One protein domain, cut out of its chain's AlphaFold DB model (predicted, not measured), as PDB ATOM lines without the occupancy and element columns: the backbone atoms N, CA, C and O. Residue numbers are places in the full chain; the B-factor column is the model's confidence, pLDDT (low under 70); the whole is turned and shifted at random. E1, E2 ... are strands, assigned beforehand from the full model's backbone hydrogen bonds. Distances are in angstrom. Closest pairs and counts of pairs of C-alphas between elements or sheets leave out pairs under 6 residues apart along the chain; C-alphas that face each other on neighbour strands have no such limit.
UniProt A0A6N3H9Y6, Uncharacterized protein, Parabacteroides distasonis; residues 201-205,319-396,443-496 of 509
ATOM      1  N   GLU A 201      30.427  16.725  15.339       87.69
ATOM      2  CA  GLU A 201      31.024  16.314  16.609       87.69
ATOM      3  C   GLU A 201      30.289  17.027  17.750       87.69
ATOM      4  O   GLU A 201      30.375  18.245  17.911       87.69
ATOM      5  N   LEU A 202      29.495  16.285  18.517       86.44
ATOM      6  CA  LEU A 202      28.638  16.849  19.554       86.44
ATOM      7  C   LEU A 202      29.026  16.316  20.920       86.44
ATOM      8  O   LEU A 202      28.831  15.133  21.197       86.44
ATOM      9  N   GLU A 203      29.488  17.199  21.793       89.69
ATOM     10  CA  GLU A 203      29.659  16.882  23.207       89.69
ATOM     11  C   GLU A 203      28.291  16.644  23.850       89.69
ATOM     12  O   GLU A 203      27.311  17.315  23.526       89.69
ATOM     13  N   VAL A 204      28.192  15.703  24.779       87.75
ATOM     14  CA  VAL A 204      26.962  15.482  25.539       87.75
ATOM     15  C   VAL A 204      27.073  16.169  26.899       87.75
ATOM     16  O   VAL A 204      28.013  15.934  27.653       87.75
ATOM     17  N   ASP A 205      26.078  16.990  27.232       86.56
ATOM     18  CA  ASP A 205      25.902  17.599  28.553       86.56
ATOM     19  C   ASP A 205      25.411  16.525  29.534       86.56
ATOM     20  O   ASP A 205      24.211  16.255  29.671       86.56
ATOM     21  N   LEU A 319      26.203   8.383  30.438       90.75
ATOM     22  CA  LEU A 319      26.501   8.294  29.012       90.75
ATOM     23  C   LEU A 319      25.237   8.547  28.197       90.75
ATOM     24  O   LEU A 319      24.117   8.319  28.663       90.75
ATOM     25  N   PHE A 320      25.422   8.965  26.948       90.81
ATOM     26  CA  PHE A 320      24.362   8.948  25.955       90.81
ATOM     27  C   PHE A 320      24.396   7.624  25.199       90.81
ATOM     28  O   PHE A 320      25.351   7.307  24.491       90.81
ATOM     29  N   SER A 321      23.342   6.836  25.357       91.88
ATOM     30  CA  SER A 321      23.106   5.624  24.586       91.88
ATOM     31  C   SER A 321      22.470   6.011  23.252       91.88
ATOM     32  O   SER A 321      21.253   6.184  23.142       91.88
ATOM     33  N   LEU A 322      23.310   6.200  22.236       93.38
ATOM     34  CA  LEU A 322      22.904   6.526  20.875       93.38
ATOM     35  C   LEU A 322      22.277   5.295  20.215       93.38
ATOM     36  O   LEU A 322      22.958   4.315  19.900       93.38
ATOM     37  N   LYS A 323      20.965   5.358  19.984       93.88
ATOM     38  CA  LYS A 323      20.170   4.255  19.435       93.88
ATOM     39  C   LYS A 323      20.132   4.300  17.923       93.88
ATOM     40  O   LYS A 323      20.456   3.299  17.285       93.88
ATOM     41  N   THR A 324      19.756   5.439  17.343       95.38
ATOM     42  CA  THR A 324      19.594   5.550  15.890       95.38
ATOM     43  C   THR A 324      20.084   6.862  15.310       95.38
ATOM     44  O   THR A 324      19.996   7.905  15.958       95.38
ATOM     45  N   ILE A 325      20.491   6.805  14.043       96.50
ATOM     46  CA  ILE A 325      20.865   7.961  13.228       96.50
ATOM     47  C   ILE A 325      20.138   7.889  11.887       96.50
ATOM     48  O   ILE A 325      20.049   6.820  11.277       96.50
ATOM     49  N   GLN A 326      19.659   9.034  11.410       96.69
ATOM     50  CA  GLN A 326      19.181   9.208  10.041       96.69
ATOM     51  C   GLN A 326      19.615  10.569   9.504       96.69
ATOM     52  O   GLN A 326      19.535  11.568  10.214       96.69
ATOM     53  N   ILE A 327      20.046  10.615   8.246       97.75
ATOM     54  CA  ILE A 327      20.400  11.852   7.552       97.75
ATOM     55  C   ILE A 327      19.291  12.172   6.561       97.75
ATOM     56  O   ILE A 327      18.947  11.330   5.736       97.75
ATOM     57  N   LEU A 328      18.728  13.371   6.639       96.25
ATOM     58  CA  LEU A 328      17.660  13.821   5.752       96.25
ATOM     59  C   LEU A 328      18.165  14.860   4.759       96.25
ATOM     60  O   LEU A 328      19.087  15.622   5.064       96.25
ATOM     61  N   ASN A 329      17.493  14.942   3.612       95.62
ATOM     62  CA  ASN A 329      17.729  15.951   2.580       95.62
ATOM     63  C   ASN A 329      19.174  15.964   2.044       95.62
ATOM     64  O   ASN A 329      19.768  17.023   1.840       95.62
ATOM     65  N   VAL A 330      19.786  14.809   1.813       96.94
ATOM     66  CA  VAL A 330      21.101  14.749   1.158       96.94
ATOM     67  C   VAL A 330      20.919  15.113  -0.312       96.94
ATOM     68  O   VAL A 330      20.080  14.508  -0.977       96.94
ATOM     69  N   ASN A 331      21.687  16.075  -0.841       96.44
ATOM     70  CA  ASN A 331      21.659  16.334  -2.279       96.44
ATOM     71  C   ASN A 331      22.474  15.262  -2.998       96.44
ATOM     72  O   ASN A 331      23.682  15.148  -2.787       96.44
ATOM     73  N   THR A 332      21.801  14.482  -3.835       95.81
ATOM     74  CA  THR A 332      22.367  13.346  -4.561       95.81
ATOM     75  C   THR A 332      22.585  13.617  -6.035       95.81
ATOM     76  O   THR A 332      22.978  12.696  -6.739       95.81
ATOM     77  N   GLU A 333      22.333  14.836  -6.515       95.44
ATOM     78  CA  GLU A 333      22.564  15.223  -7.907       95.44
ATOM     79  C   GLU A 333      23.515  16.418  -8.033       95.44
ATOM     80  O   GLU A 333      23.460  17.358  -7.237       95.44
ATOM     81  N   SER A 334      24.401  16.356  -9.025       94.69
ATOM     82  CA  SER A 334      25.377  17.403  -9.316       94.69
ATOM     83  C   SER A 334      25.649  17.504 -10.808       94.69
ATOM     84  O   SER A 334      25.677  16.485 -11.505       94.69
ATOM     85  N   ASN A 335      25.942  18.713 -11.288       93.44
ATOM     86  CA  ASN A 335      26.703  18.876 -12.524       93.44
ATOM     87  C   ASN A 335      28.029  18.111 -12.401       93.44
ATOM     88  O   ASN A 335      28.642  18.093 -11.330       93.44
ATOM     89  N   LEU A 336      28.447  17.438 -13.474       92.50
ATOM     90  CA  LEU A 336      29.679  16.651 -13.476       92.50
ATOM     91  C   LEU A 336      30.914  17.557 -13.463       92.50
ATOM     92  O   LEU A 336      31.863  17.297 -12.729       92.50
ATOM     93  N   ILE A 337      30.887  18.623 -14.262       90.44
ATOM     94  CA  ILE A 337      31.925  19.651 -14.309       90.44
ATOM     95  C   ILE A 337      31.330  20.923 -13.709       90.44
ATOM     96  O   ILE A 337      30.309  21.409 -14.181       90.44
ATOM     97  N   ILE A 338      31.971  21.442 -12.662       84.00
ATOM     98  CA  ILE A 338      31.636  22.725 -12.040       84.00
ATOM     99  C   ILE A 338      32.863  23.616 -12.205       84.00
ATOM    100  O   ILE A 338      33.905  23.364 -11.591       84.00
ATOM    101  N   SER A 339      32.768  24.616 -13.079       71.25
ATOM    102  CA  SER A 339      33.852  25.578 -13.277       71.25
ATOM    103  C   SER A 339      34.048  26.442 -12.025       71.25
ATOM    104  O   SER A 339      33.130  26.627 -11.236       71.25
ATOM    105  N   GLU A 340      35.245  27.008 -11.836       62.78
ATOM    106  CA  GLU A 340      35.669  27.605 -10.551       62.78
ATOM    107  C   GLU A 340      34.783  28.730  -9.986       62.78
ATOM    108  O   GLU A 340      34.886  29.033  -8.801       62.78
ATOM    109  N   ASN A 341      33.927  29.345 -10.805       64.19
ATOM    110  CA  ASN A 341      33.027  30.428 -10.395       64.19
ATOM    111  C   ASN A 341      31.541  30.063 -10.519       64.19
ATOM    112  O   ASN A 341      30.682  30.928 -10.345       64.19
ATOM    113  N   GLU A 342      31.236  28.818 -10.870       72.44
ATOM    114  CA  GLU A 342      29.872  28.336 -11.028       72.44
ATOM    115  C   GLU A 342      29.451  27.534  -9.801       72.44
ATOM    116  O   GLU A 342      30.279  27.005  -9.064       72.44
ATOM    117  N   LYS A 343      28.142  27.481  -9.571       75.44
ATOM    118  CA  LYS A 343      27.542  26.638  -8.541       75.44
ATOM    119  C   LYS A 343      26.884  25.442  -9.196       75.44
ATOM    120  O   LYS A 343      26.367  25.555 -10.308       75.44
ATOM    121  N   ASN A 344      26.794  24.340  -8.468       80.19
ATOM    122  CA  ASN A 344      25.858  23.286  -8.820       80.19
ATOM    123  C   ASN A 344      24.417  23.830  -8.833       80.19
ATOM    124  O   ASN A 344      23.913  24.311  -7.817       80.19
ATOM    125  N   LEU A 345      23.737  23.711  -9.973       75.69
ATOM    126  CA  LEU A 345      22.341  24.140 -10.123       75.69
ATOM    127  C   LEU A 345      21.347  22.988  -9.930       75.69
ATOM    128  O   LEU A 345      20.135  23.211  -9.923       75.69
ATOM    129  N   LEU A 346      21.841  21.754  -9.792       86.50
ATOM    130  CA  LEU A 346      21.013  20.560  -9.692       86.50
ATOM    131  C   LEU A 346      20.756  20.166  -8.241       86.50
ATOM    132  O   LEU A 346      21.634  20.213  -7.377       86.50
ATOM    133  N   SER A 347      19.525  19.737  -7.974       88.94
ATOM    134  CA  SER A 347      19.149  19.253  -6.657       88.94
ATOM    135  C   SER A 347      18.164  18.103  -6.744       88.94
ATOM    136  O   SER A 347      17.054  18.241  -7.258       88.94
ATOM    137  N   LYS A 348      18.559  16.986  -6.140       94.56
ATOM    138  CA  LYS A 348      17.696  15.843  -5.880       94.56
ATOM    139  C   LYS A 348      17.939  15.389  -4.458       94.56
ATOM    140  O   LYS A 348      19.019  14.900  -4.138       94.56
ATOM    141  N   LEU A 349      16.942  15.586  -3.607       94.50
ATOM    142  CA  LEU A 349      17.051  15.296  -2.188       94.50
ATOM    143  C   LEU A 349      16.621  13.858  -1.909       94.50
ATOM    144  O   LEU A 349      15.542  13.437  -2.327       94.50
ATOM    145  N   LEU A 350      17.468  13.123  -1.196       96.00
ATOM    146  CA  LEU A 350      17.163  11.795  -0.682       96.00
ATOM    147  C   LEU A 350      17.500  11.714   0.804       96.00
ATOM    148  O   LEU A 350      18.460  12.322   1.282       96.00
ATOM    149  N   ASP A 351      16.725  10.907   1.514       96.31
ATOM    150  CA  ASP A 351      16.983  10.576   2.908       96.31
ATOM    151  C   ASP A 351      17.789   9.282   2.988       96.31
ATOM    152  O   ASP A 351      17.575   8.336   2.221       96.31
ATOM    153  N   SER A 352      18.712   9.216   3.943       95.38
ATOM    154  CA  SER A 352      19.399   7.975   4.260       95.38
ATOM    155  C   SER A 352      18.444   6.981   4.911       95.38
ATOM    156  O   SER A 352      17.427   7.332   5.525       95.38
ATOM    157  N   GLN A 353      18.835   5.711   4.866       93.19
ATOM    158  CA  GLN A 353      18.220   4.704   5.718       93.19
ATOM    159  C   GLN A 353      18.440   5.056   7.195       93.19
ATOM    160  O   GLN A 353      19.495   5.576   7.575       93.19
ATOM    161  N   LEU A 354      17.435   4.762   8.020       94.44
ATOM    162  CA  LEU A 354      17.563   4.804   9.471       94.44
ATOM    163  C   LEU A 354      18.514   3.686   9.906       94.44
ATOM    164  O   LEU A 354      18.250   2.512   9.643       94.44
ATOM    165  N   LYS A 355      19.601   4.044  10.586       94.88
ATOM    166  CA  LYS A 355      20.555   3.079  11.134       94.88
ATOM    167  C   LYS A 355      20.411   2.946  12.637       94.88
ATOM    168  O   LYS A 355      20.340   3.951  13.337       94.88
ATOM    169  N   THR A 356      20.469   1.710  13.118       93.75
ATOM    170  CA  THR A 356      20.614   1.386  14.541       93.75
ATOM    171  C   THR A 356      22.097   1.273  14.882       93.75
ATOM    172  O   THR A 356      22.815   0.532  14.217       93.75
ATOM    173  N   ILE A 357      22.549   2.000  15.905       87.69
ATOM    174  CA  ILE A 357      23.964   2.125  16.285       87.69
ATOM    175  C   ILE A 357      24.248   1.458  17.636       87.69
ATOM    176  O   ILE A 357      25.251   0.764  17.759       87.69
ATOM    177  N   ASN A 358      23.360   1.625  18.625       85.81
ATOM    178  CA  ASN A 358      23.513   1.113  19.996       85.81
ATOM    179  C   ASN A 358      24.923   1.353  20.570       85.81
ATOM    180  O   ASN A 358      25.615   0.410  20.957       85.81
ATOM    181  N   LYS A 359      25.352   2.618  20.604       90.12
ATOM    182  CA  LYS A 359      26.673   3.030  21.101       90.12
ATOM    183  C   LYS A 359      26.523   3.903  22.340       90.12
ATOM    184  O   LYS A 359      25.766   4.868  22.322       90.12
ATOM    185  N   ALA A 360      27.267   3.581  23.392       90.19
ATOM    186  CA  ALA A 360      27.437   4.461  24.539       90.19
ATOM    187  C   ALA A 360      28.483   5.525  24.194       90.19
ATOM    188  O   ALA A 360      29.544   5.180  23.672       90.19
ATOM    189  N   CYS A 361      28.165   6.798  24.411       89.44
ATOM    190  CA  CYS A 361      29.060   7.888  24.048       89.44
ATOM    191  C   CYS A 361      28.918   9.114  24.961       89.44
ATOM    192  O   CYS A 361      27.812   9.472  25.374       89.44
ATOM    193  N   SER A 362      30.038   9.774  25.246       89.62
ATOM    194  CA  SER A 362      30.093  11.156  25.755       89.62
ATOM    195  C   SER A 362      30.216  12.206  24.644       89.62
ATOM    196  O   SER A 362      29.857  13.362  24.862       89.62
ATOM    197  N   THR A 363      30.621  11.781  23.444       90.56
ATOM    198  CA  THR A 363      30.640  12.593  22.220       90.56
ATOM    199  C   THR A 363      30.004  11.820  21.067       90.56
ATOM    200  O   THR A 363      30.354  10.667  20.802       90.56
ATOM    201  N   VAL A 364      29.061  12.446  20.362       91.44
ATOM    202  CA  VAL A 364      28.440  11.889  19.154       91.44
ATOM    203  C   VAL A 364      29.172  12.403  17.922       91.44
ATOM    204  O   VAL A 364      29.149  13.598  17.644       91.44
ATOM    205  N   GLU A 365      29.753  11.485  17.153       92.25
ATOM    206  CA  GLU A 365      30.444  11.786  15.897       92.25
ATOM    207  C   GLU A 365      29.687  11.206  14.698       92.25
ATOM    208  O   GLU A 365      29.327  10.023  14.680       92.25
ATOM    209  N   VAL A 366      29.455  12.030  13.675       92.62
ATOM    210  CA  VAL A 366      28.807  11.627  12.420       92.62
ATOM    211  C   VAL A 366      29.537  12.259  11.242       92.62
ATOM    212  O   VAL A 366      29.583  13.480  11.116       92.62
ATOM    213  N   VAL A 367      30.061  11.430  10.339       92.94
ATOM    214  CA  VAL A 367      30.632  11.881   9.063       92.94
ATOM    215  C   VAL A 367      29.658  11.573   7.932       92.94
ATOM    216  O   VAL A 367      29.131  10.462   7.829       92.94
ATOM    217  N   LEU A 368      29.413  12.564   7.083       94.00
ATOM    218  CA  LEU A 368      28.521  12.456   5.936       94.00
ATOM    219  C   LEU A 368      29.012  13.301   4.759       94.00
ATOM    220  O   LEU A 368      29.787  14.242   4.911       94.00
ATOM    221  N   TYR A 369      28.502  12.971   3.581       94.75
ATOM    222  CA  TYR A 369      28.780  13.648   2.319       94.75
ATOM    223  C   TYR A 369      27.486  14.048   1.613       94.75
ATOM    224  O   TYR A 369      26.477  13.344   1.705       94.75
ATOM    225  N   THR A 370      27.527  15.159   0.889       95.38
ATOM    226  CA  THR A 370      26.437  15.644   0.032       95.38
ATOM    227  C   THR A 370      27.039  16.363  -1.165       95.38
ATOM    228  O   THR A 370      28.121  16.938  -1.052       95.38
ATOM    229  N   TYR A 371      26.352  16.377  -2.305       95.25
ATOM    230  CA  TYR A 371      26.684  17.354  -3.342       95.25
ATOM    231  C   TYR A 371      26.312  18.761  -2.907       95.25
ATOM    232  O   TYR A 371      25.599  18.929  -1.913       95.25
ATOM    233  N   GLU A 372      26.838  19.749  -3.634       90.31
ATOM    234  CA  GLU A 372      26.691  21.159  -3.294       90.31
ATOM    235  C   GLU A 372      25.225  21.538  -3.060       90.31
ATOM    236  O   GLU A 372      24.312  21.071  -3.751       90.31
ATOM    237  N   ARG A 373      25.009  22.363  -2.036       87.31
ATOM    238  CA  ARG A 373      23.703  22.836  -1.595       87.31
ATOM    239  C   ARG A 373      23.766  24.314  -1.283       87.31
ATOM    240  O   ARG A 373      24.590  24.738  -0.480       87.31
ATOM    241  N   GLU A 374      22.824  25.071  -1.822       87.06
ATOM    242  CA  GLU A 374      22.627  26.451  -1.396       87.06
ATOM    243  C   GLU A 374      22.027  26.525   0.012       87.06
ATOM    244  O   GLU A 374      21.354  25.595   0.479       87.06
ATOM    245  N   LYS A 375      22.247  27.661   0.680       86.50
ATOM    246  CA  LYS A 375      21.553  27.992   1.923       86.50
ATOM    247  C   LYS A 375      20.047  28.018   1.682       86.50
ATOM    248  O   LYS A 375      19.556  28.650   0.748       86.50
ATOM    249  N   VAL A 376      19.298  27.382   2.576       87.25
ATOM    250  CA  VAL A 376      17.832  27.381   2.531       87.25
ATOM    251  C   VAL A 376      17.251  28.356   3.551       87.25
ATOM    252  O   VAL A 376      17.768  28.500   4.656       87.25
ATOM    253  N   ALA A 377      16.155  29.027   3.197       88.19
ATOM    254  CA  ALA A 377      15.410  29.858   4.149       88.19
ATOM    255  C   ALA A 377      14.551  29.007   5.101       88.19
ATOM    256  O   ALA A 377      14.397  29.342   6.273       88.19
ATOM    257  N   ASP A 378      14.003  27.902   4.592       88.50
ATOM    258  CA  ASP A 378      13.220  26.942   5.365       88.50
ATOM    259  C   ASP A 378      14.104  25.771   5.811       88.50
ATOM    260  O   ASP A 378      14.527  24.948   4.994       88.50
ATOM    261  N   LEU A 379      14.360  25.695   7.119       85.25
ATOM    262  CA  LEU A 379      15.212  24.670   7.720       85.25
ATOM    263  C   LEU A 379      14.648  23.250   7.589       85.25
ATOM    264  O   LEU A 379      15.417  22.305   7.720       85.25
ATOM    265  N   GLN A 380      13.361  23.064   7.269       86.38
ATOM    266  CA  GLN A 380      12.828  21.724   6.974       86.38
ATOM    267  C   GLN A 380      13.472  21.098   5.734       86.38
ATOM    268  O   GLN A 380      13.536  19.876   5.619       86.38
ATOM    269  N   ASN A 381      13.985  21.934   4.830       88.56
ATOM    270  CA  ASN A 381      14.701  21.495   3.639       88.56
ATOM    271  C   ASN A 381      16.217  21.446   3.862       88.56
ATOM    272  O   ASN A 381      16.948  21.054   2.956       88.56
ATOM    273  N   ALA A 382      16.730  21.843   5.033       90.06
ATOM    274  CA  ALA A 382      18.163  21.814   5.319       90.06
ATOM    275  C   ALA A 382      18.675  20.372   5.438       90.06
ATOM    276  O   ALA A 382      17.918  19.442   5.730       90.06
ATOM    277  N   LEU A 383      19.975  20.179   5.205       93.50
ATOM    278  CA  LEU A 383      20.632  18.891   5.431       93.50
ATOM    279  C   LEU A 383      20.538  18.607   6.918       93.50
ATOM    280  O   LEU A 383      21.021  19.414   7.698       93.50
ATOM    281  N   THR A 384      19.897  17.519   7.323       94.00
ATOM    282  CA  THR A 384      19.541  17.357   8.736       94.00
ATOM    283  C   THR A 384      20.048  16.039   9.277       94.00
ATOM    284  O   THR A 384      19.818  14.993   8.677       94.00
ATOM    285  N   VAL A 385      20.705  16.082  10.434       95.56
ATOM    286  CA  VAL A 385      21.070  14.882  11.190       95.56
ATOM    287  C   VAL A 385      20.035  14.660  12.281       95.56
ATOM    288  O   VAL A 385      19.897  15.470  13.199       95.56
ATOM    289  N   ASN A 386      19.305  13.554  12.175       94.12
ATOM    290  CA  ASN A 386      18.381  13.097  13.198       94.12
ATOM    291  C   ASN A 386      19.057  12.052  14.078       94.12
ATOM    292  O   ASN A 386      19.533  11.027  13.585       94.12
ATOM    293  N   LEU A 387      19.048  12.296  15.385       93.69
ATOM    294  CA  LEU A 387      19.612  11.413  16.398       93.69
ATOM    295  C   LEU A 387      18.514  10.997  17.371       93.69
ATOM    296  O   LEU A 387      17.706  11.825  17.797       93.69
ATOM    297  N   VAL A 388      18.510   9.722  17.752       92.19
ATOM    298  CA  VAL A 388      17.686   9.222  18.855       92.19
ATOM    299  C   VAL A 388      18.572   8.483  19.836       92.19
ATOM    300  O   VAL A 388      19.367   7.631  19.435       92.19
ATOM    301  N   GLY A 389      18.414   8.780  21.117       91.62
ATOM    302  CA  GLY A 389      19.112   8.076  22.182       91.62
ATOM    303  C   GLY A 389      18.538   8.389  23.552       91.62
ATOM    304  O   GLY A 389      17.590   9.158  23.683       91.62
ATOM    305  N   GLU A 390      19.120   7.784  24.575       89.12
ATOM    306  CA  GLU A 390      18.716   7.970  25.966       89.12
ATOM    307  C   GLU A 390      19.932   8.243  26.846       89.12
ATOM    308  O   GLU A 390      21.030   7.766  26.568       89.12
ATOM    309  N   PHE A 391      19.734   8.989  27.928       87.50
ATOM    310  CA  PHE A 391      20.746   9.110  28.969       87.50
ATOM    311  C   PHE A 391      20.660   7.876  29.865       87.50
ATOM    312  O   PHE A 391      19.576   7.485  30.311       87.50
ATOM    313  N   ALA A 392      21.801   7.239  30.087       88.81
ATOM    314  CA  ALA A 392      21.898   6.003  30.839       88.81
ATOM    315  C   ALA A 392      23.152   5.995  31.709       88.81
ATOM    316  O   ALA A 392      24.166   6.614  31.377       88.81
ATOM    317  N   LEU A 393      23.078   5.277  32.827       88.69
ATOM    318  CA  LEU A 393      24.257   5.020  33.641       88.69
ATOM    319  C   LEU A 393      25.147   4.010  32.923       88.69
ATOM    320  O   LEU A 393      24.702   2.969  32.429       88.69
ATOM    321  N   GLY A 394      26.424   4.337  32.897       89.50
ATOM    322  CA  GLY A 394      27.466   3.539  32.302       89.50
ATOM    323  C   GLY A 394      28.766   3.669  33.070       89.50
ATOM    324  O   GLY A 394      28.785   4.020  34.254       89.50
ATOM    325  N   ALA A 395      29.861   3.360  32.394       88.75
ATOM    326  CA  ALA A 395      31.192   3.533  32.933       88.75
ATOM    327  C   ALA A 395      32.215   3.809  31.830       88.75
ATOM    328  O   ALA A 395      32.115   3.264  30.730       88.75
ATOM    329  N   ASP A 396      33.225   4.603  32.178       89.38
ATOM    330  CA  ASP A 396      34.503   4.605  31.473       89.38
ATOM    331  C   ASP A 396      35.304   3.387  31.924       89.38
ATOM    332  O   ASP A 396      35.564   3.203  33.119       89.38
ATOM    333  N   GLU A 443      33.667   3.081  26.527       88.19
ATOM    334  CA  GLU A 443      32.467   3.497  27.247       88.19
ATOM    335  C   GLU A 443      31.407   2.400  27.135       88.19
ATOM    336  O   GLU A 443      31.126   1.914  26.036       88.19
ATOM    337  N   GLU A 444      30.808   2.004  28.258       86.62
ATOM    338  CA  GLU A 444      29.802   0.935  28.294       86.62
ATOM    339  C   GLU A 444      28.590   1.309  29.152       86.62
ATOM    340  O   GLU A 444      28.729   1.929  30.204       86.62
ATOM    341  N   ILE A 445      27.390   0.901  28.723       85.19
ATOM    342  CA  ILE A 445      26.155   1.053  29.508       85.19
ATOM    343  C   ILE A 445      26.072  -0.067  30.548       85.19
ATOM    344  O   ILE A 445      26.135  -1.245  30.202       85.19
ATOM    345  N   THR A 446      25.876   0.293  31.817       79.75
ATOM    346  CA  THR A 446      25.842  -0.650  32.950       79.75
ATOM    347  C   THR A 446      24.433  -0.865  33.498       79.75
ATOM    348  O   THR A 446      24.154  -1.906  34.093       79.75
ATOM    349  N   SER A 447      23.506   0.065  33.253       72.69
ATOM    350  CA  SER A 447      22.079  -0.120  33.535       72.69
ATOM    351  C   SER A 447      21.206   0.582  32.497       72.69
ATOM    352  O   SER A 447      21.628   1.574  31.908       72.69
ATOM    353  N   GLY A 448      19.986   0.077  32.283       63.03
ATOM    354  CA  GLY A 448      19.032   0.670  31.336       63.03
ATOM    355  C   GLY A 448      18.761   2.152  31.623       63.03
ATOM    356  O   GLY A 448      18.795   2.569  32.781       63.03
ATOM    357  N   GLY A 449      18.535   2.938  30.564       64.44
ATOM    358  CA  GLY A 449      18.384   4.390  30.660       64.44
ATOM    359  C   GLY A 449      17.129   4.857  31.397       64.44
ATOM    360  O   GLY A 449      16.289   4.057  31.813       64.44
ATOM    361  N   GLU A 450      16.965   6.179  31.507       63.81
ATOM    362  CA  GLU A 450      15.823   6.839  32.177       63.81
ATOM    363  C   GLU A 450      14.441   6.546  31.537       63.81
ATOM    364  O   GLU A 450      13.419   7.093  31.951       63.81
ATOM    365  N   GLY A 451      14.380   5.681  30.518       63.62
ATOM    366  CA  GLY A 451      13.148   5.212  29.884       63.62
ATOM    367  C   GLY A 451      12.518   6.199  28.898       63.62
ATOM    368  O   GLY A 451      11.443   5.914  28.370       63.62
ATOM    369  N   THR A 452      13.169   7.338  28.630       78.12
ATOM    370  CA  THR A 452      12.715   8.346  27.661       78.12
ATOM    371  C   THR A 452      13.728   8.505  26.533       78.12
ATOM    372  O   THR A 452      14.884   8.851  26.772       78.12
ATOM    373  N   ASP A 453      13.274   8.292  25.296       86.88
ATOM    374  CA  ASP A 453      14.064   8.563  24.095       86.88
ATOM    375  C   ASP A 453      14.046  10.057  23.766       86.88
ATOM    376  O   ASP A 453      12.995  10.641  23.477       86.88
ATOM    377  N   TYR A 454      15.229  10.656  23.742       86.75
ATOM    378  CA  TYR A 454      15.455  12.015  23.278       86.75
ATOM    379  C   TYR A 454      15.650  12.005  21.765       86.75
ATOM    380  O   TYR A 454      16.391  11.181  21.224       86.75
ATOM    381  N   LYS A 455      14.974  12.930  21.080       89.88
ATOM    382  CA  LYS A 455      15.039  13.093  19.626       89.88
ATOM    383  C   LYS A 455      15.647  14.445  19.306       89.88
ATOM    384  O   LYS A 455      15.086  15.474  19.678       89.88
ATOM    385  N   TYR A 456      16.756  14.432  18.582       88.38
ATOM    386  CA  TYR A 456      17.436  15.635  18.125       88.38
ATOM    387  C   TYR A 456      17.341  15.722  16.611       88.38
ATOM    388  O   TYR A 456      17.490  14.714  15.923       88.38
ATOM    389  N   SER A 457      17.088  16.927  16.110       89.31
ATOM    390  CA  SER A 457      17.051  17.233  14.684       89.31
ATOM    391  C   SER A 457      17.938  18.443  14.449       89.31
ATOM    392  O   SER A 457      17.656  19.529  14.955       89.31
ATOM    393  N   ILE A 458      19.063  18.218  13.775       88.94
ATOM    394  CA  ILE A 458      20.164  19.176  13.689       88.94
ATOM    395  C   ILE A 458      20.305  19.609  12.230       88.94
ATOM    396  O   ILE A 458      20.891  18.865  11.437       88.94
ATOM    397  N   PRO A 459      19.749  20.773  11.849       90.31
ATOM    398  CA  PRO A 459      19.879  21.289  10.498       90.31
ATOM    399  C   PRO A 459      21.274  21.887  10.288       90.31
ATOM    400  O   PRO A 459      21.703  22.773  11.017       90.31
ATOM    401  N   ILE A 460      21.965  21.442   9.249       88.56
ATOM    402  CA  ILE A 460      23.234  21.981   8.768       88.56
ATOM    403  C   ILE A 460      22.900  22.922   7.611       88.56
ATOM    404  O   ILE A 460      22.599  22.490   6.497       88.56
ATOM    405  N   ASN A 461      22.908  24.222   7.898       87.69
ATOM    406  CA  ASN A 461      22.574  25.273   6.938       87.69
ATOM    407  C   ASN A 461      23.523  26.466   7.119       87.69
ATOM    408  O   ASN A 461      23.153  27.449   7.767       87.69
ATOM    409  N   PRO A 462      24.769  26.346   6.633       83.25
ATOM    410  CA  PRO A 462      25.790  27.354   6.866       83.25
ATOM    411  C   PRO A 462      25.401  28.704   6.246       83.25
ATOM    412  O   PRO A 462      24.870  28.760   5.136       83.25
ATOM    413  N   GLU A 463      25.641  29.790   6.979       80.25
ATOM    414  CA  GLU A 463      25.409  31.160   6.519       80.25
ATOM    415  C   GLU A 463      26.741  31.830   6.212       80.25
ATOM    416  O   GLU A 463      27.676  31.734   7.006       80.25
ATOM    417  N   TYR A 464      26.805  32.548   5.086       77.19
ATOM    418  CA  TYR A 464      28.029  33.219   4.674       77.19
ATOM    419  C   TYR A 464      28.600  34.112   5.772       77.19
ATOM    420  O   TYR A 464      27.954  35.047   6.257       77.19
ATOM    421  N   LYS A 465      29.869  33.871   6.079       73.06
ATOM    422  CA  LYS A 465      30.673  34.743   6.917       73.06
ATOM    423  C   LYS A 465      32.071  34.787   6.322       73.06
ATOM    424  O   LYS A 465      32.692  33.747   6.121       73.06
ATOM    425  N   ALA A 466      32.538  35.983   5.970       71.38
ATOM    426  CA  ALA A 466      33.847  36.146   5.343       71.38
ATOM    427  C   ALA A 466      34.925  35.474   6.196       71.38
ATOM    428  O   ALA A 466      34.923  35.640   7.415       71.38
ATOM    429  N   ASP A 467      35.790  34.695   5.545       65.31
ATOM    430  CA  ASP A 467      36.852  33.937   6.205       65.31
ATOM    431  C   ASP A 467      36.355  33.084   7.380       65.31
ATOM    432  O   ASP A 467      37.125  32.883   8.311       65.31
ATOM    433  N   GLU A 468      35.083  32.643   7.372       55.44
ATOM    434  CA  GLU A 468      34.434  31.842   8.427       55.44
ATOM    435  C   GLU A 468      33.424  30.799   7.912       55.44
ATOM    436  O   GLU A 468      33.348  29.695   8.435       55.44
ATOM    437  N   CYS A 469      32.685  31.078   6.842       64.19
ATOM    438  CA  CYS A 469      31.713  30.136   6.308       64.19
ATOM    439  C   CYS A 469      31.227  30.505   4.898       64.19
ATOM    440  O   CYS A 469      31.250  31.673   4.504       64.19
ATOM    441  N   THR A 470      30.741  29.519   4.143       76.62
ATOM    442  CA  THR A 470      30.091  29.699   2.836       76.62
ATOM    443  C   THR A 470      28.576  29.861   2.965       76.62
ATOM    444  O   THR A 470      27.982  29.513   3.982       76.62
ATOM    445  N   ASP A 471      27.935  30.378   1.914       80.12
ATOM    446  CA  ASP A 471      26.472  30.399   1.821       80.12
ATOM    447  C   ASP A 471      25.951  29.026   1.361       80.12
ATOM    448  O   ASP A 471      25.866  28.749   0.163       80.12
ATOM    449  N   GLY A 472      25.653  28.145   2.318       84.75
ATOM    450  CA  GLY A 472      25.369  26.732   2.059       84.75
ATOM    451  C   GLY A 472      26.619  25.842   2.075       84.75
ATOM    452  O   GLY A 472      27.673  26.220   2.585       84.75
ATOM    453  N   LEU A 473      26.487  24.629   1.536       86.19
ATOM    454  CA  LEU A 473      27.522  23.595   1.475       86.19
ATOM    455  C   LEU A 473      28.093  23.510   0.058       86.19
ATOM    456  O   LEU A 473      27.464  22.943  -0.822       86.19
ATOM    457  N   ILE A 474      29.291  24.033  -0.159       85.62
ATOM    458  CA  ILE A 474      30.009  23.999  -1.440       85.62
ATOM    459  C   ILE A 474      30.821  22.708  -1.590       85.62
ATOM    460  O   ILE A 474      31.403  22.224  -0.615       85.62
ATOM    461  N   HIS A 475      30.855  22.153  -2.803       84.50
ATOM    462  CA  HIS A 475      31.629  20.960  -3.150       84.50
ATOM    463  C   HIS A 475      33.122  21.105  -2.820       84.50
ATOM    464  O   HIS A 475      33.671  22.204  -2.803       84.50
ATOM    465  N   GLY A 476      33.798  19.989  -2.537       79.69
ATOM    466  CA  GLY A 476      35.226  19.979  -2.203       79.69
ATOM    467  C   GLY A 476      35.565  20.506  -0.806       79.69
ATOM    468  O   GLY A 476      36.661  20.241  -0.317       79.69
ATOM    469  N   ASN A 477      34.633  21.185  -0.132       79.56
ATOM    470  CA  ASN A 477      34.852  21.711   1.210       79.56
ATOM    471  C   ASN A 477      34.592  20.669   2.302       79.56
ATOM    472  O   ASN A 477      33.774  19.754   2.161       79.56
ATOM    473  N   TYR A 478      35.257  20.889   3.435       80.56
ATOM    474  CA  TYR A 478      35.015  20.206   4.697       80.56
ATOM    475  C   TYR A 478      34.342  21.149   5.696       80.56
ATOM    476  O   TYR A 478      34.817  22.262   5.907       80.56
ATOM    477  N   TYR A 479      33.279  20.675   6.337       79.06
ATOM    478  CA  TYR A 479      32.532  21.395   7.360       79.06
ATOM    479  C   TYR A 479      32.637  20.634   8.679       79.06
ATOM    480  O   TYR A 479      32.079  19.545   8.810       79.06
ATOM    481  N   HIS A 480      33.335  21.208   9.657       81.50
ATOM    482  CA  HIS A 480      33.339  20.710  11.033       81.50
ATOM    483  C   HIS A 480      32.233  21.413  11.809       81.50
ATOM    484  O   HIS A 480      32.254  22.636  11.941       81.50
ATOM    485  N   VAL A 481      31.249  20.642  12.256       79.19
ATOM    486  CA  VAL A 481      30.072  21.117  12.978       79.19
ATOM    487  C   VAL A 481      30.198  20.654  14.416       79.19
ATOM    488  O   VAL A 481      30.054  19.466  14.693       79.19
ATOM    489  N   THR A 482      30.438  21.593  15.325       81.00
ATOM    490  CA  THR A 482      30.523  21.300  16.757       81.00
ATOM    491  C   THR A 482      29.302  21.802  17.512       81.00
ATOM    492  O   THR A 482      28.633  22.753  17.093       81.00
ATOM    493  N   GLY A 483      28.982  21.152  18.628       78.69
ATOM    494  CA  GLY A 483      27.837  21.523  19.450       78.69
ATOM    495  C   GLY A 483      27.731  20.702  20.727       78.69
ATOM    496  O   GLY A 483      28.578  19.864  21.012       78.69
ATOM    497  N   MET A 484      26.669  20.956  21.491       82.56
ATOM    498  CA  MET A 484      26.403  20.278  22.758       82.56
ATOM    499  C   MET A 484      24.979  19.712  22.777       82.56
ATOM    500  O   MET A 484      24.020  20.452  22.545       82.56
ATOM    501  N   LEU A 485      24.834  18.419  23.062       82.56
ATOM    502  CA  LEU A 485      23.560  17.727  23.251       82.56
ATOM    503  C   LEU A 485      23.121  17.835  24.709       82.56
ATOM    504  O   LEU A 485      23.810  17.356  25.603       82.56
ATOM    505  N   LYS A 486      21.953  18.435  24.947       81.62
ATOM    506  CA  LYS A 486      21.392  18.637  26.290       81.62
ATOM    507  C   LYS A 486      20.099  17.862  26.475       81.62
ATOM    508  O   LYS A 486      19.318  17.740  25.537       81.62
ATOM    509  N   GLN A 487      19.820  17.448  27.712       74.75
ATOM    510  CA  GLN A 487      18.541  16.822  28.086       74.75
ATOM    511  C   GLN A 487      17.330  17.726  27.785       74.75
ATOM    512  O   GLN A 487      16.258  17.251  27.419       74.75
ATOM    513  N   SER A 488      17.484  19.049  27.895       65.62
ATOM    514  CA  SER A 488      16.472  19.999  27.433       65.62
ATOM    515  C   SER A 488      16.609  20.232  25.928       65.62
ATOM    516  O   SER A 488      17.669  20.663  25.475       65.62
ATOM    517  N   THR A 489      15.535  20.042  25.160       51.28
ATOM    518  CA  THR A 489      15.479  20.429  23.741       51.28
ATOM    519  C   THR A 489      15.566  21.956  23.621       51.28
ATOM    520  O   THR A 489      14.559  22.653  23.744       51.28
ATOM    521  N   GLY A 490      16.776  22.484  23.444       43.41
ATOM    522  CA  GLY A 490      17.072  23.911  23.317       43.41
ATOM    523  C   GLY A 490      18.125  24.167  22.239       43.41
ATOM    524  O   GLY A 490      18.830  23.250  21.835       43.41
ATOM    525  N   GLU A 491      18.170  25.408  21.754       37.16
ATOM    526  CA  GLU A 491      18.880  25.845  20.543       37.16
ATOM    527  C   GLU A 491      20.338  25.363  20.437       37.16
ATOM    528  O   GLU A 491      21.162  25.578  21.328       37.16
ATOM    529  N   PHE A 492      20.659  24.771  19.285       44.75
ATOM    530  CA  PHE A 492      22.018  24.417  18.892       44.75
ATOM    531  C   PHE A 492      22.765  25.662  18.415       44.75
ATOM    532  O   PHE A 492      22.292  26.387  17.539       44.75
ATOM    533  N   LYS A 493      23.966  25.891  18.948       38.75
ATOM    534  CA  LYS A 493      24.929  26.817  18.344       38.75
ATOM    535  C   LYS A 493      25.818  26.017  17.410       38.75
ATOM    536  O   LYS A 493      26.646  25.247  17.875       38.75
ATOM    537  N   ILE A 494      25.603  26.197  16.115       39.75
ATOM    538  CA  ILE A 494      26.433  25.613  15.068       39.75
ATOM    539  C   ILE A 494      27.647  26.518  14.900       39.75
ATOM    540  O   ILE A 494      27.510  27.680  14.517       39.75
ATOM    541  N   TRP A 495      28.828  25.987  15.186       34.94
ATOM    542  CA  TRP A 495      30.072  26.583  14.724       34.94
ATOM    543  C   TRP A 495      30.442  25.910  13.412       34.94
ATOM    544  O   TRP A 495      30.478  24.685  13.341       34.94
ATOM    545  N   VAL A 496      30.670  26.712  12.373       37.03
ATOM    546  CA  VAL A 496      31.216  26.242  11.100       37.03
ATOM    547  C   VAL A 496      32.563  26.916  10.936       37.03
ATOM    548  O   VAL A 496      32.632  28.142  10.955       37.03
TER     549      VAL A 496
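AT A GLANCE: This is residues 201 to 205, 319 to 396 and 443 to 496 of the 509 residues of an uncharacterized protein of Parabacteroides distasonis (UniProt A0A6N3H9Y6). This is an elongated sandwich of two twisted sheets, partly face to face, whose longer strands run roughly along the longest axis. E2, E4, E6, E7 and E8 make the larger sheet and E5, E1 and E9 the smaller; E3 and the long link after it lie at one end, E7 and the bent end of E6 at the other. The printed part has 137 residues, with no named helix and nine named strands, E1 to E9 in order; it is all strand, though under half of the residues, 65, are in named elements. The larger sheet is branched and antiparallel, the smaller, in order E5, E1, E9, mixed. The whole is only just compact, close to loose, with a radius of gyration of the C-alphas of 16.7 A and spans of 54 by 31 by 26 A.

HOW THE PARTS SIT: Start at E1, residues 201 to 204, the inner strand of the smaller sheet. E5, residues 363 to 371, is its antiparallel neighbour, with N 202 and O 364 2.8 A apart; E9, residues 478 to 485, is its parallel neighbour, with N 203 and O 483 2.9 A apart. Next comes E2, residues 319 to 328, which bends by 60 degrees at residue 323. On one side of it is E4, residues 355 to 361, with N 322 and O 359 at 2.8 A; on the other side is E6, residues 383 to 396, with N 321 and O 390 at 2.8 A. E6 bends by 94 degrees at residue 393. On the side of E6 away from E2 are E8, residues 454 to 460, with N 387 and O 456 at 2.9 A, and E7, residues 443 to 445, with N 395 and O 444 at 2.9 A. E3, residues 333 to 335, pairs with no named strand; its closest C-alpha pair to E5 is Ser 334 and Tyr 371, 6.1 A apart. The sheets' facing parts are 10.6 A centre to centre, their strands at 27 degrees.

IN THESE COORDINATES: Find C-alpha 201 at (31.024, 16.314, 16.609), where E1 begins. E2 measures 25.5 A from first to last C-alpha, E4 16.2 A, E5 26.3 A, E8 19.2 A. E6, the longest by residues, runs 32.8 A to C-alpha 396 at (34.503, 4.605, 31.473). E9 runs 21.9 A to C-alpha 485 at (23.560, 17.727, 23.251).

THE WHOLE: The C-alphas farthest apart, of Ser 339 and Ser 447, are 54.7 A apart. Residues 206 to 318 and 397 to 442 are not printed; the C-alpha gaps are 9.3 A and 4.8 A. The links E3 to E4, E5 to E6 and E8 to E9 are long. In this predicted model pLDDT is under 70 at residues 340 to 341, 448 to 451, 467 to 469 and 488 to 496.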